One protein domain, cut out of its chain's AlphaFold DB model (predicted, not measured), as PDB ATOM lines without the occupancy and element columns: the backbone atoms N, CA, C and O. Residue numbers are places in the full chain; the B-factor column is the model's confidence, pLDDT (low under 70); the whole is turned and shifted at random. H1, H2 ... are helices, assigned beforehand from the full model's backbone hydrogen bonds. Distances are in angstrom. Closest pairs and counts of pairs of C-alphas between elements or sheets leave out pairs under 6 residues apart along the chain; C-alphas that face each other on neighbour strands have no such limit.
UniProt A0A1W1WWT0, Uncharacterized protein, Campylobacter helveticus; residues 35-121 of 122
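Overview. This is residues 35 to 121 of the 122 residues of an uncharacterized protein of Campylobacter helveticus (UniProt A0A1W1WWT0). A long helix, H5, is crossed by H2, while H4 folds back beside H5 as a helical hairpin; the short H1 packs at the last residues of H5, and H3 reaches outward to one end of the domain. The printed part has 87 residues, with five named helices, H1 to H5 in order along the chain, and no named strand: the class is all helix. It is compact, with a radius of gyration of the C-alphas of 12.7 A, and its elongated outline spans 42 by 25 by 21 A.

Arrangement. The hub is H5, residues 101 to 117, which touches four helices; over the whole domain the helix packing is mostly crossed, with 1 shallow tilt among the 4 pairs of touching helices that have a tilt, pairs that touch only at the corner or at their ends left out. H4, residues 86 to 95, touches it at a shallow tilt of 27 degrees, opposite ways; the closest C-alphas, of Tyr 95 and Asp 104, are 4.9 A apart. H2, residues 41 to 55, touches residues 110 to 117 of H5 at a steep tilt of 54 degrees, opposite ways, closest at the C-alphas of Ala 44 and Ala 114, 4.6 A. H1, residues 35 to 39, touches H5, closest at the C-alphas of Thr 38 and Ser 117, 4.9 A. H3, residues 59 to 74, only just touches H5, with 3 pairs of C-alphas within 8 A, the closest those of Ile 62 and Ile 115, 6.9 A. H1 and H3 are apart. In all five helices every O i to N i+4 pair is within hydrogen-bond range.

Along the chain. H1 begins at C-alpha 35 (407.192, 413.090, 380.338) and is 6.0 A long; H2 measures 20.3 A, H3 22.3 A and H4 14.5 A. H5, 24.1 A, ends at C-alpha 117 (412.168, 418.360, 381.212).

Size, cuts and confidence. The C-alphas of Asn 75 and Glu 99, the two farthest apart, are 42.1 A from each other. The printed part has no cut, and the link from H3 to H4, 11 residues, is long. Residues 97 to 101 have pLDDT under 70.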
ATOM      1  N   ALA A  35     408.103 413.325 379.218       93.38
ATOM      2  CA  ALA A  35     407.192 413.090 380.338       93.38
ATOM      3  C   ALA A  35     407.793 412.163 381.409       93.38
ATOM      4  O   ALA A  35     407.588 412.393 382.600       93.38
ATOM      5  N   GLU A  36     408.555 411.149 380.994       93.44
ATOM      6  CA  GLU A  36     409.270 410.257 381.910       93.44
ATOM      7  C   GLU A  36     410.315 411.028 382.723       93.44
ATOM      8  O   GLU A  36     410.322 410.950 383.952       93.44
ATOM      9  N   TYR A  37     411.122 411.861 382.064       94.25
ATOM     10  CA  TYR A  37     412.102 412.713 382.741       94.25
ATOM     11  C   TYR A  37     411.462 413.788 383.623       94.25
ATOM     12  O   TYR A  37     411.954 414.058 384.716       94.25
ATOM     13  N   THR A  38     410.342 414.374 383.198       93.88
ATOM     14  CA  THR A  38     409.581 415.321 384.021       93.88
ATOM     15  C   THR A  38     409.026 414.638 385.272       93.88
ATOM     16  O   THR A  38     409.068 415.223 386.353       93.88
ATOM     17  N   HIS A  39     408.540 413.396 385.158       94.44
ATOM     18  CA  HIS A  39     408.065 412.617 386.303       94.44
ATOM     19  C   HIS A  39     409.212 412.194 387.235       94.44
ATOM     20  O   HIS A  39     409.034 412.170 388.453       94.44
ATOM     21  N   ASN A  40     410.394 411.909 386.679       93.62
ATOM     22  CA  ASN A  40     411.588 411.521 387.423       93.62
ATOM     23  C   ASN A  40     412.724 412.546 387.274       93.62
ATOM     24  O   ASN A  40     413.774 412.285 386.683       93.62
ATOM     25  N   ILE A  41     412.529 413.731 387.853       92.88
ATOM     26  CA  ILE A  41     413.452 414.859 387.671       92.88
ATOM     27  C   ILE A  41     414.879 414.583 388.177       92.88
ATOM     28  O   ILE A  41     415.847 415.145 387.663       92.88
ATOM     29  N   GLU A  42     415.046 413.701 389.165       92.75
ATOM     30  CA  GLU A  42     416.372 413.308 389.657       92.75
ATOM     31  C   GLU A  42     417.138 412.467 388.630       92.75
ATOM     32  O   GLU A  42     418.357 412.582 388.504       92.75
ATOM     33  N   GLU A  43     416.429 411.660 387.845       91.69
ATOM     34  CA  GLU A  43     417.004 410.942 386.715       91.69
ATOM     35  C   GLU A  43     417.362 411.888 385.567       91.69
ATOM     36  O   GLU A  43     418.449 411.766 384.998       91.69
ATOM     37  N   ALA A  44     416.520 412.891 385.295       93.50
ATOM     38  CA  ALA A  44     416.835 413.939 384.326       93.50
ATOM     39  C   ALA A  44     418.132 414.673 384.701       93.50
ATOM     40  O   ALA A  44     419.032 414.807 383.875       93.50
ATOM     41  N   LYS A  45     418.292 415.068 385.971       92.94
ATOM     42  CA  LYS A  45     419.521 415.712 386.468       92.94
ATOM     43  C   LYS A  45     420.757 414.826 386.303       92.94
ATOM     44  O   LYS A  45     421.805 415.324 385.893       92.94
ATOM     45  N   LYS A  46     420.647 413.523 386.586       93.31
ATOM     46  CA  LYS A  46     421.744 412.564 386.369       93.31
ATOM     47  C   LYS A  46     422.105 412.451 384.893       93.31
ATOM     48  O   LYS A  46     423.289 412.500 384.560       93.31
ATOM     49  N   LYS A  47     421.106 412.346 384.008       92.75
ATOM     50  CA  LYS A  47     421.343 412.296 382.563       92.75
ATOM     51  C   LYS A  47     422.013 413.578 382.080       92.75
ATOM     52  O   LYS A  47     423.018 413.495 381.392       92.75
ATOM     53  N   ILE A  48     421.541 414.748 382.512       93.56
ATOM     54  CA  ILE A  48     422.149 416.042 382.173       93.56
ATOM     55  C   ILE A  48     423.607 416.101 382.616       93.56
ATOM     56  O   ILE A  48     424.459 416.476 381.815       93.56
ATOM     57  N   ALA A  49     423.914 415.704 383.855       92.12
ATOM     58  CA  ALA A  49     425.289 415.676 384.347       92.12
ATOM     59  C   ALA A  49     426.195 414.835 383.436       92.12
ATOM     60  O   ALA A  49     427.249 415.311 383.019       92.12
ATOM     61  N   TRP A  50     425.731 413.646 383.040       91.69
ATOM     62  CA  TRP A  50     426.429 412.795 382.079       91.69
ATOM     63  C   TRP A  50     426.561 413.449 380.691       91.69
ATOM     64  O   TRP A  50     427.643 413.451 380.106       91.69
ATOM     65  N   CYS A  51     425.502 414.078 380.174       91.62
ATOM     66  CA  CYS A  51     425.529 414.775 378.885       91.62
ATOM     67  C   CYS A  51     426.552 415.916 378.874       91.62
ATOM     68  O   CYS A  51     427.253 416.083 377.876       91.62
ATOM     69  N   LYS A  52     426.700 416.675 379.970       93.00
ATOM     70  CA  LYS A  52     427.714 417.741 380.069       93.00
ATOM     71  C   LYS A  52     429.128 417.205 379.861       93.00
ATOM     72  O   LYS A  52     429.900 417.811 379.120       93.00
ATOM     73  N   GLU A  53     429.451 416.057 380.456       90.44
ATOM     74  CA  GLU A  53     430.771 415.425 380.326       90.44
ATOM     75  C   GLU A  53     431.078 414.983 378.888       90.44
ATOM     76  O   GLU A  53     432.234 414.997 378.470       90.44
ATOM     77  N   LYS A  54     430.049 414.605 378.121       88.44
ATOM     78  CA  LYS A  54     430.195 414.095 376.748       88.44
ATOM     79  C   LYS A  54     430.175 415.181 375.677       88.44
ATOM     80  O   LYS A  54     430.856 415.058 374.666       88.44
ATOM     81  N   THR A  55     429.391 416.230 375.893       89.00
ATOM     82  CA  THR A  55     429.072 417.248 374.874       89.00
ATOM     83  C   THR A  55     429.775 418.585 375.110       89.00
ATOM     84  O   THR A  55     429.839 419.428 374.215       89.00
ATOM     85  N   GLY A  56     430.269 418.828 376.329       89.88
ATOM     86  CA  GLY A  56     430.773 420.140 376.729       89.88
ATOM     87  C   GLY A  56     429.679 421.211 376.827       89.88
ATOM     88  O   GLY A  56     429.973 422.395 376.639       89.88
ATOM     89  N   ILE A  57     428.424 420.813 377.065       92.75
ATOM     90  CA  ILE A  57     427.345 421.715 377.495       92.75
ATOM     91  C   ILE A  57     427.646 422.208 378.914       92.75
ATOM     92  O   ILE A  57     428.069 421.435 379.777       92.75
ATOM     93  N   THR A  58     427.402 423.491 379.172       94.25
ATOM     94  CA  THR A  58     427.582 424.103 380.495       94.25
ATOM     95  C   THR A  58     426.247 424.321 381.203       94.25
ATOM     96  O   THR A  58     425.185 424.354 380.578       94.25
ATOM     97  N   ASP A  59     426.301 424.516 382.522       93.62
ATOM     98  CA  ASP A  59     425.109 424.849 383.312       93.62
ATOM     99  C   ASP A  59     424.486 426.187 382.873       93.62
ATOM    100  O   ASP A  59     423.267 426.306 382.842       93.62
ATOM    101  N   GLU A  60     425.302 427.155 382.438       94.31
ATOM    102  CA  GLU A  60     424.833 428.448 381.917       94.31
ATOM    103  C   GLU A  60     423.982 428.285 380.649       94.31
ATOM    104  O   GLU A  60     422.933 428.916 380.514       94.31
ATOM    105  N   MET A  61     424.396 427.403 379.731       95.12
ATOM    106  CA  MET A  61     423.625 427.110 378.520       95.12
ATOM    107  C   MET A  61     422.264 426.504 378.876       95.12
ATOM    108  O   MET A  61     421.238 426.929 378.347       95.12
ATOM    109  N   ILE A  62     422.254 425.543 379.803       94.31
ATOM    110  CA  ILE A  62     421.035 424.866 380.262       94.31
ATOM    111  C   ILE A  62     420.104 425.845 380.984       94.31
ATOM    112  O   ILE A  62     418.895 425.833 380.744       94.31
ATOM    113  N   GLU A  63     420.640 426.708 381.849       93.94
ATOM    114  CA  GLU A  63     419.862 427.721 382.563       93.94
ATOM    115  C   GLU A  63     419.210 428.697 381.581       93.94
ATOM    116  O   GLU A  63     418.010 428.975 381.684       93.94
ATOM    117  N   LYS A  64     419.976 429.174 380.594       94.25
ATOM    118  CA  LYS A  64     419.473 430.053 379.540       94.25
ATOM    119  C   LYS A  64     418.334 429.395 378.757       94.25
ATOM    120  O   LYS A  64     417.251 429.975 378.685       94.25
ATOM    121  N   GLU A  65     418.543 428.181 378.250       94.56
ATOM    122  CA  GLU A  65     417.529 427.420 377.501       94.56
ATOM    123  C   GLU A  65     416.257 427.213 378.339       94.56
ATOM    124  O   GLU A  65     415.138 427.476 377.893       94.56
ATOM    125  N   THR A  66     416.418 426.811 379.602       93.50
ATOM    126  CA  THR A  66     415.300 426.587 380.528       93.50
ATOM    127  C   THR A  66     414.507 427.871 380.764       93.50
ATOM    128  O   THR A  66     413.271 427.865 380.745       93.50
ATOM    129  N   LYS A  67     415.201 428.998 380.963       92.62
ATOM    130  CA  LYS A  67     414.586 430.307 381.203       92.62
ATOM    131  C   LYS A  67     413.824 430.812 379.984       92.62
ATOM    132  O   LYS A  67     412.715 431.319 380.140       92.62
ATOM    133  N   GLU A  68     414.388 430.665 378.789       93.25
ATOM    134  CA  GLU A  68     413.743 431.060 377.533       93.25
ATOM    135  C   GLU A  68     412.466 430.246 377.286       93.25
ATOM    136  O   GLU A  68     411.410 430.822 377.015       93.25
ATOM    137  N   ARG A  69     412.513 428.926 377.505       93.94
ATOM    138  CA  ARG A  69     411.331 428.052 377.420       93.94
ATOM    139  C   ARG A  69     410.244 428.436 378.420       93.94
ATOM    140  O   ARG A  69     409.083 428.581 378.032       93.94
ATOM    141  N   LYS A  70     410.602 428.650 379.692       92.69
ATOM    142  CA  LYS A  70     409.651 429.088 380.731       92.69
ATOM    143  C   LYS A  70     409.041 430.456 380.394       92.69
ATOM    144  O   LYS A  70     407.833 430.645 380.541       92.69
ATOM    145  N   ALA A  71     409.843 431.402 379.899       92.44
ATOM    146  CA  ALA A  71     409.364 432.721 379.487       92.44
ATOM    147  C   ALA A  71     408.387 432.639 378.304       92.44
ATOM    148  O   ALA A  71     407.349 433.299 378.321       92.44
ATOM    149  N   LEU A  72     408.682 431.798 377.308       93.19
ATOM    150  CA  LEU A  72     407.811 431.590 376.155       93.19
ATOM    151  C   LEU A  72     406.440 431.043 376.575       93.19
ATOM    152  O   LEU A  72     405.423 431.612 376.181       93.19
ATOM    153  N   LYS A  73     406.406 430.016 377.438       90.44
ATOM    154  CA  LYS A  73     405.155 429.462 377.991       90.44
ATOM    155  C   LYS A  73     404.343 430.510 378.740       90.44
ATOM    156  O   LYS A  73     403.142 430.642 378.522       90.44
ATOM    157  N   LYS A  74     405.004 431.293 379.599       91.38
ATOM    158  CA  LYS A  74     404.354 432.359 380.373       91.38
ATOM    159  C   LYS A  74     403.678 433.402 379.474       91.38
ATOM    160  O   LYS A  74     402.664 433.972 379.861       91.38
ATOM    161  N   ASN A  75     404.217 433.619 378.278       93.94
ATOM    162  CA  ASN A  75     403.673 434.545 377.288       93.94
ATOM    163  C   ASN A  75     402.641 433.895 376.343       93.94
ATOM    164  O   ASN A  75     402.275 434.502 375.340       93.94
ATOM    165  N   GLY A  76     402.176 432.674 376.637       92.62
ATOM    166  CA  GLY A  76     401.205 431.942 375.816       92.62
ATOM    167  C   GLY A  76     401.797 431.288 374.564       92.62
ATOM    168  O   GLY A  76     401.048 430.806 373.717       92.62
ATOM    169  N   GLY A  77     403.125 431.276 374.425       92.81
ATOM    170  CA  GLY A  77     403.820 430.558 373.363       92.81
ATOM    171  C   GLY A  77     403.999 429.074 373.682       92.81
ATOM    172  O   GLY A  77     403.928 428.649 374.834       92.81
ATOM    173  N   VAL A  78     404.282 428.286 372.645       89.88
ATOM    174  CA  VAL A  78     404.563 426.850 372.757       89.88
ATOM    175  C   VAL A  78     406.031 426.617 372.388       89.88
ATOM    176  O   VAL A  78     406.398 426.876 371.239       89.88
ATOM    177  N   PRO A  79     406.890 426.179 373.327       88.94
ATOM    178  CA  PRO A  79     408.266 425.808 373.008       88.94
ATOM    179  C   PRO A  79     408.338 424.645 372.020       88.94
ATOM    180  O   PRO A  79     407.454 423.790 371.990       88.94
ATOM    181  N   LEU A  80     409.419 424.590 371.240       87.88
ATOM    182  CA  LEU A  80     409.680 423.460 370.350       87.88
ATOM    183  C   LEU A  80     409.832 422.161 371.161       87.88
ATOM    184  O   LEU A  80     410.428 422.193 372.241       87.88
ATOM    185  N   PRO A  81     409.370 421.009 370.643       85.75
ATOM    186  CA  PRO A  81     409.495 419.723 371.333       85.75
ATOM    187  C   PRO A  81     410.922 419.140 371.292       85.75
ATOM    188  O   PRO A  81     411.138 418.017 371.727       85.75
ATOM    189  N   PHE A  82     411.887 419.889 370.761       89.56
ATOM    190  CA  PHE A  82     413.302 419.539 370.639       89.56
ATOM    191  C   PHE A  82     414.168 420.763 370.962       89.56
ATOM    192  O   PHE A  82     413.660 421.893 371.005       89.56
ATOM    193  N   LEU A  83     415.463 420.550 371.206       91.06
ATOM    194  CA  LEU A  83     416.411 421.646 371.406       91.06
ATOM    195  C   LEU A  83     416.823 422.261 370.066       91.06
ATOM    196  O   LEU A  83     416.888 421.591 369.038       91.06
ATOM    197  N   SER A  84     417.133 423.554 370.075       86.69
ATOM    198  CA  SER A  84     417.666 424.263 368.908       86.69
ATOM    199  C   SER A  84     418.851 425.134 369.309       86.69
ATOM    200  O   SER A  84     418.946 425.546 370.462       86.69
ATOM    201  N   GLY A  85     419.737 425.443 368.364       89.38
ATOM    202  CA  GLY A  85     420.905 426.287 368.619       89.38
ATOM    203  C   GLY A  85     422.029 425.548 369.345       89.38
ATOM    204  O   GLY A  85     422.211 424.347 369.176       89.38
ATOM    205  N   GLU A  86     422.787 426.274 370.166       92.06
ATOM    206  CA  GLU A  86     424.116 425.842 370.621       92.06
ATOM    207  C   GLU A  86     424.126 424.504 371.382       92.06
ATOM    208  O   GLU A  86     425.053 423.710 371.229       92.06
ATOM    209  N   ILE A  87     423.097 424.221 372.192       92.25
ATOM    210  CA  ILE A  87     423.005 422.934 372.894       92.25
ATOM    211  C   ILE A  87     422.800 421.786 371.896       92.25
ATOM    212  O   ILE A  87     423.478 420.765 372.001       92.25
ATOM    213  N   LYS A  88     421.904 421.962 370.917       92.75
ATOM    214  CA  LYS A  88     421.626 420.956 369.884       92.75
ATOM    215  C   LYS A  88     422.874 420.661 369.058       92.75
ATOM    216  O   LYS A  88     423.220 419.500 368.878       92.75
ATOM    217  N   ASP A  89     423.595 421.706 368.656       92.19
ATOM    218  CA  ASP A  89     424.833 421.571 367.884       92.19
ATOM    219  C   ASP A  89     425.889 420.753 368.652       92.19
ATOM    220  O   ASP A  89     426.546 419.882 368.081       92.19
ATOM    221  N   LYS A  90     426.034 420.983 369.965       92.00
ATOM    222  CA  LYS A  90     426.963 420.216 370.815       92.00
ATOM    223  C   LYS A  90     426.557 418.752 370.976       92.00
ATOM    224  O   LYS A  90     427.432 417.888 370.990       92.00
ATOM    225  N   ILE A  91     425.259 418.470 371.100       90.69
ATOM    226  CA  ILE A  91     424.736 417.097 371.166       90.69
ATOM    227  C   ILE A  91     425.017 416.372 369.847       90.69
ATOM    228  O   ILE A  91     425.586 415.281 369.854       90.69
ATOM    229  N   ASP A  92     424.712 417.006 368.715       89.62
ATOM    230  CA  ASP A  92     424.896 416.409 367.392       89.62
ATOM    231  C   ASP A  92     426.361 416.099 367.097       89.62
ATOM    232  O   ASP A  92     426.680 415.016 366.610       89.62
ATOM    233  N   VAL A  93     427.273 417.013 367.440       88.19
ATOM    234  CA  VAL A  93     428.716 416.790 367.273       88.19
ATOM    235  C   VAL A  93     429.219 415.632 368.139       88.19
ATOM    236  O   VAL A  93     430.088 414.877 367.698       88.19
ATOM    237  N   ALA A  94     428.700 415.487 369.360       84.44
ATOM    238  CA  ALA A  94     429.147 414.455 370.290       84.44
ATOM    239  C   ALA A  94     428.654 413.052 369.915       84.44
ATOM    240  O   ALA A  94     429.391 412.086 370.113       84.44
ATOM    241  N   TYR A  95     427.436 412.939 369.379       79.75
ATOM    242  CA  TYR A  95     426.758 411.651 369.212       79.75
ATOM    243  C   TYR A  95     426.500 411.253 367.753       79.75
ATOM    244  O   TYR A  95     426.535 410.075 367.424       79.75
ATOM    245  N   LEU A  96     426.303 412.180 366.818       72.12
ATOM    246  CA  LEU A  96     425.880 411.825 365.453       72.12
ATOM    247  C   LEU A  96     427.047 411.586 364.476       72.12
ATOM    248  O   LEU A  96     426.915 411.773 363.263       72.12
ATOM    249  N   ASN A  97     428.194 411.117 364.980       64.06
ATOM    250  CA  ASN A  97     429.292 410.665 364.125       64.06
ATOM    251  C   ASN A  97     429.002 409.253 363.574       64.06
ATOM    252  O   ASN A  97     428.644 408.333 364.302       64.06
ATOM    253  N   LYS A  98     429.138 409.094 362.252       55.22
ATOM    254  CA  LYS A  98     428.418 408.132 361.384       55.22
ATOM    255  C   LYS A  98     428.642 406.614 361.598       55.22
ATOM    256  O   LYS A  98     428.244 405.842 360.729       55.22
ATOM    257  N   GLU A  99     429.252 406.156 362.690       56.62
ATOM    258  CA  GLU A  99     429.688 404.753 362.845       56.62
ATOM    259  C   GLU A  99     428.905 403.922 363.883       56.62
ATOM    260  O   GLU A  99     428.912 402.694 363.786       56.62
ATOM    261  N   LYS A 100     428.179 404.534 364.834       57.94
ATOM    262  CA  LYS A 100     427.397 403.828 365.878       57.94
ATOM    263  C   LYS A 100     425.985 404.404 366.044       57.94
ATOM    264  O   LYS A 100     425.594 404.855 367.113       57.94
ATOM    265  N   GLN A 101     425.211 404.361 364.962       61.53
ATOM    266  CA  GLN A 101     423.961 405.120 364.827       61.53
ATOM    267  C   GLN A 101     422.975 404.925 365.989       61.53
ATOM    268  O   GLN A 101     422.620 405.897 366.633       61.53
ATOM    269  N   THR A 102     422.601 403.699 366.361       77.44
ATOM    270  CA  THR A 102     421.427 403.532 367.239       77.44
ATOM    271  C   THR A 102     421.648 403.948 368.699       77.44
ATOM    272  O   THR A 102     420.766 404.557 369.293       77.44
ATOM    273  N   LEU A 103     422.798 403.627 369.306       82.19
ATOM    274  CA  LEU A 103     423.034 403.949 370.723       82.19
ATOM    275  C   LEU A 103     423.326 405.438 370.919       82.19
ATOM    276  O   LEU A 103     422.855 406.047 371.881       82.19
ATOM    277  N   ASP A 104     424.092 406.028 370.005       85.31
ATOM    278  CA  ASP A 104     424.433 407.440 370.096       85.31
ATOM    279  C   ASP A 104     423.219 408.322 369.762       85.31
ATOM    280  O   ASP A 104     422.995 409.318 370.445       85.31
ATOM    281  N   GLU A 105     422.360 407.913 368.819       85.38
ATOM    282  CA  GLU A 105     421.067 408.567 368.561       85.38
ATOM    283  C   GLU A 105     420.158 408.546 369.799       85.38
ATOM    284  O   GLU A 105     419.622 409.586 370.181       85.38
ATOM    285  N   ILE A 106     420.033 407.399 370.479       88.62
ATOM    286  CA  ILE A 106     419.249 407.295 371.721       88.62
ATOM    287  C   ILE A 106     419.815 408.224 372.798       88.62
ATOM    288  O   ILE A 106     419.069 408.928 373.480       88.62
ATOM    289  N   ASN A 107     421.139 408.266 372.952       89.56
ATOM    290  CA  ASN A 107     421.770 409.134 373.937       89.56
ATOM    291  C   ASN A 107     421.607 410.619 373.606       89.56
ATOM    292  O   ASN A 107     421.380 411.403 374.528       89.56
ATOM    293  N   ALA A 108     421.667 410.996 372.328       90.69
ATOM    294  CA  ALA A 108     421.390 412.352 371.877       90.69
ATOM    295  C   ALA A 108     419.960 412.774 372.244       90.69
ATOM    296  O   ALA A 108     419.776 413.792 372.915       90.69
ATOM    297  N   ILE A 109     418.965 411.950 371.897       91.75
ATOM    298  CA  ILE A 109     417.551 412.217 372.199       91.75
ATOM    299  C   ILE A 109     417.326 412.317 373.711       91.75
ATOM    300  O   ILE A 109     416.739 413.285 374.196       91.75
ATOM    301  N   ASN A 110     417.861 411.370 374.484       93.44
ATOM    302  CA  ASN A 110     417.707 411.376 375.936       93.44
ATOM    303  C   ASN A 110     418.396 412.588 376.587       93.44
ATOM    304  O   ASN A 110     417.879 413.124 377.568       93.44
ATOM    305  N   CYS A 111     419.525 413.060 376.043       93.56
ATOM    306  CA  CYS A 111     420.151 414.308 376.482       93.56
ATOM    307  C   CYS A 111     419.247 415.519 376.230       93.56
ATOM    308  O   CYS A 111     419.065 416.340 377.131       93.56
ATOM    309  N   GLU A 112     418.653 415.621 375.038       95.00
ATOM    310  CA  GLU A 112     417.716 416.701 374.723       95.00
ATOM    311  C   GLU A 112     416.505 416.687 375.657       95.00
ATOM    312  O   GLU A 112     416.160 417.708 376.256       95.00
ATOM    313  N   TYR A 113     415.874 415.528 375.829       95.31
ATOM    314  CA  TYR A 113     414.632 415.416 376.589       95.31
ATOM    315  C   TYR A 113     414.837 415.625 378.084       95.31
ATOM    316  O   TYR A 113     414.003 416.268 378.726       95.31
ATOM    317  N   ALA A 114     415.968 415.174 378.630       94.88
ATOM    318  CA  ALA A 114     416.336 415.476 380.004       94.88
ATOM    319  C   ALA A 114     416.458 416.996 380.226       94.88
ATOM    320  O   ALA A 114     415.885 417.514 381.183       94.88
ATOM    321  N   ILE A 115     417.121 417.733 379.325       95.19
ATOM    322  CA  ILE A 115     417.248 419.200 379.416       95.19
ATOM    323  C   ILE A 115     415.881 419.883 379.292       95.19
ATOM    324  O   ILE A 115     415.548 420.736 380.115       95.19
ATOM    325  N   ILE A 116     415.058 419.491 378.312       95.62
ATOM    326  CA  ILE A 116     413.717 420.065 378.121       95.62
ATOM    327  C   ILE A 116     412.860 419.864 379.376       95.62
ATOM    328  O   ILE A 116     412.174 420.801 379.795       95.62
ATOM    329  N   SER A 117     412.952 418.694 380.018       95.31
ATOM    330  CA  SER A 117     412.168 418.360 381.212       95.31
ATOM    331  C   SER A 117     412.365 419.345 382.376       95.31
ATOM    332  O   SER A 117     411.416 419.594 383.120       95.31
ATOM    333  N   LEU A 118     413.539 419.991 382.492       92.56
ATOM    334  CA  LEU A 118     413.799 421.018 383.513       92.56
ATOM    335  C   LEU A 118     412.910 422.259 383.348       92.56
ATOM    336  O   LEU A 118     412.630 422.971 384.313       92.56
ATOM    337  N   SER A 119     412.464 422.535 382.121       90.38
ATOM    338  CA  SER A 119     411.549 423.638 381.811       90.38
ATOM    339  C   SER A 119     410.069 423.271 381.976       90.38
ATOM    340  O   SER A 119     409.207 424.153 381.894       90.38
ATOM    341  N   GLU A 120     409.768 421.989 382.201       89.12
ATOM    342  CA  GLU A 120     408.418 421.465 382.454       89.12
ATOM    343  C   GLU A 120     408.078 421.407 383.949       89.12
ATOM    344  O   GLU A 120     406.903 421.439 384.302       89.12
ATOM    345  N   VAL A 121     409.085 421.349 384.825       84.44
ATOM    346  CA  VAL A 121     408.898 421.405 386.282       84.44
ATOM    347  C   VAL A 121     408.857 422.855 386.775       84.44
ATOM    348  O   VAL A 121     409.697 423.676 386.386       84.44
TER     349      VAL A 121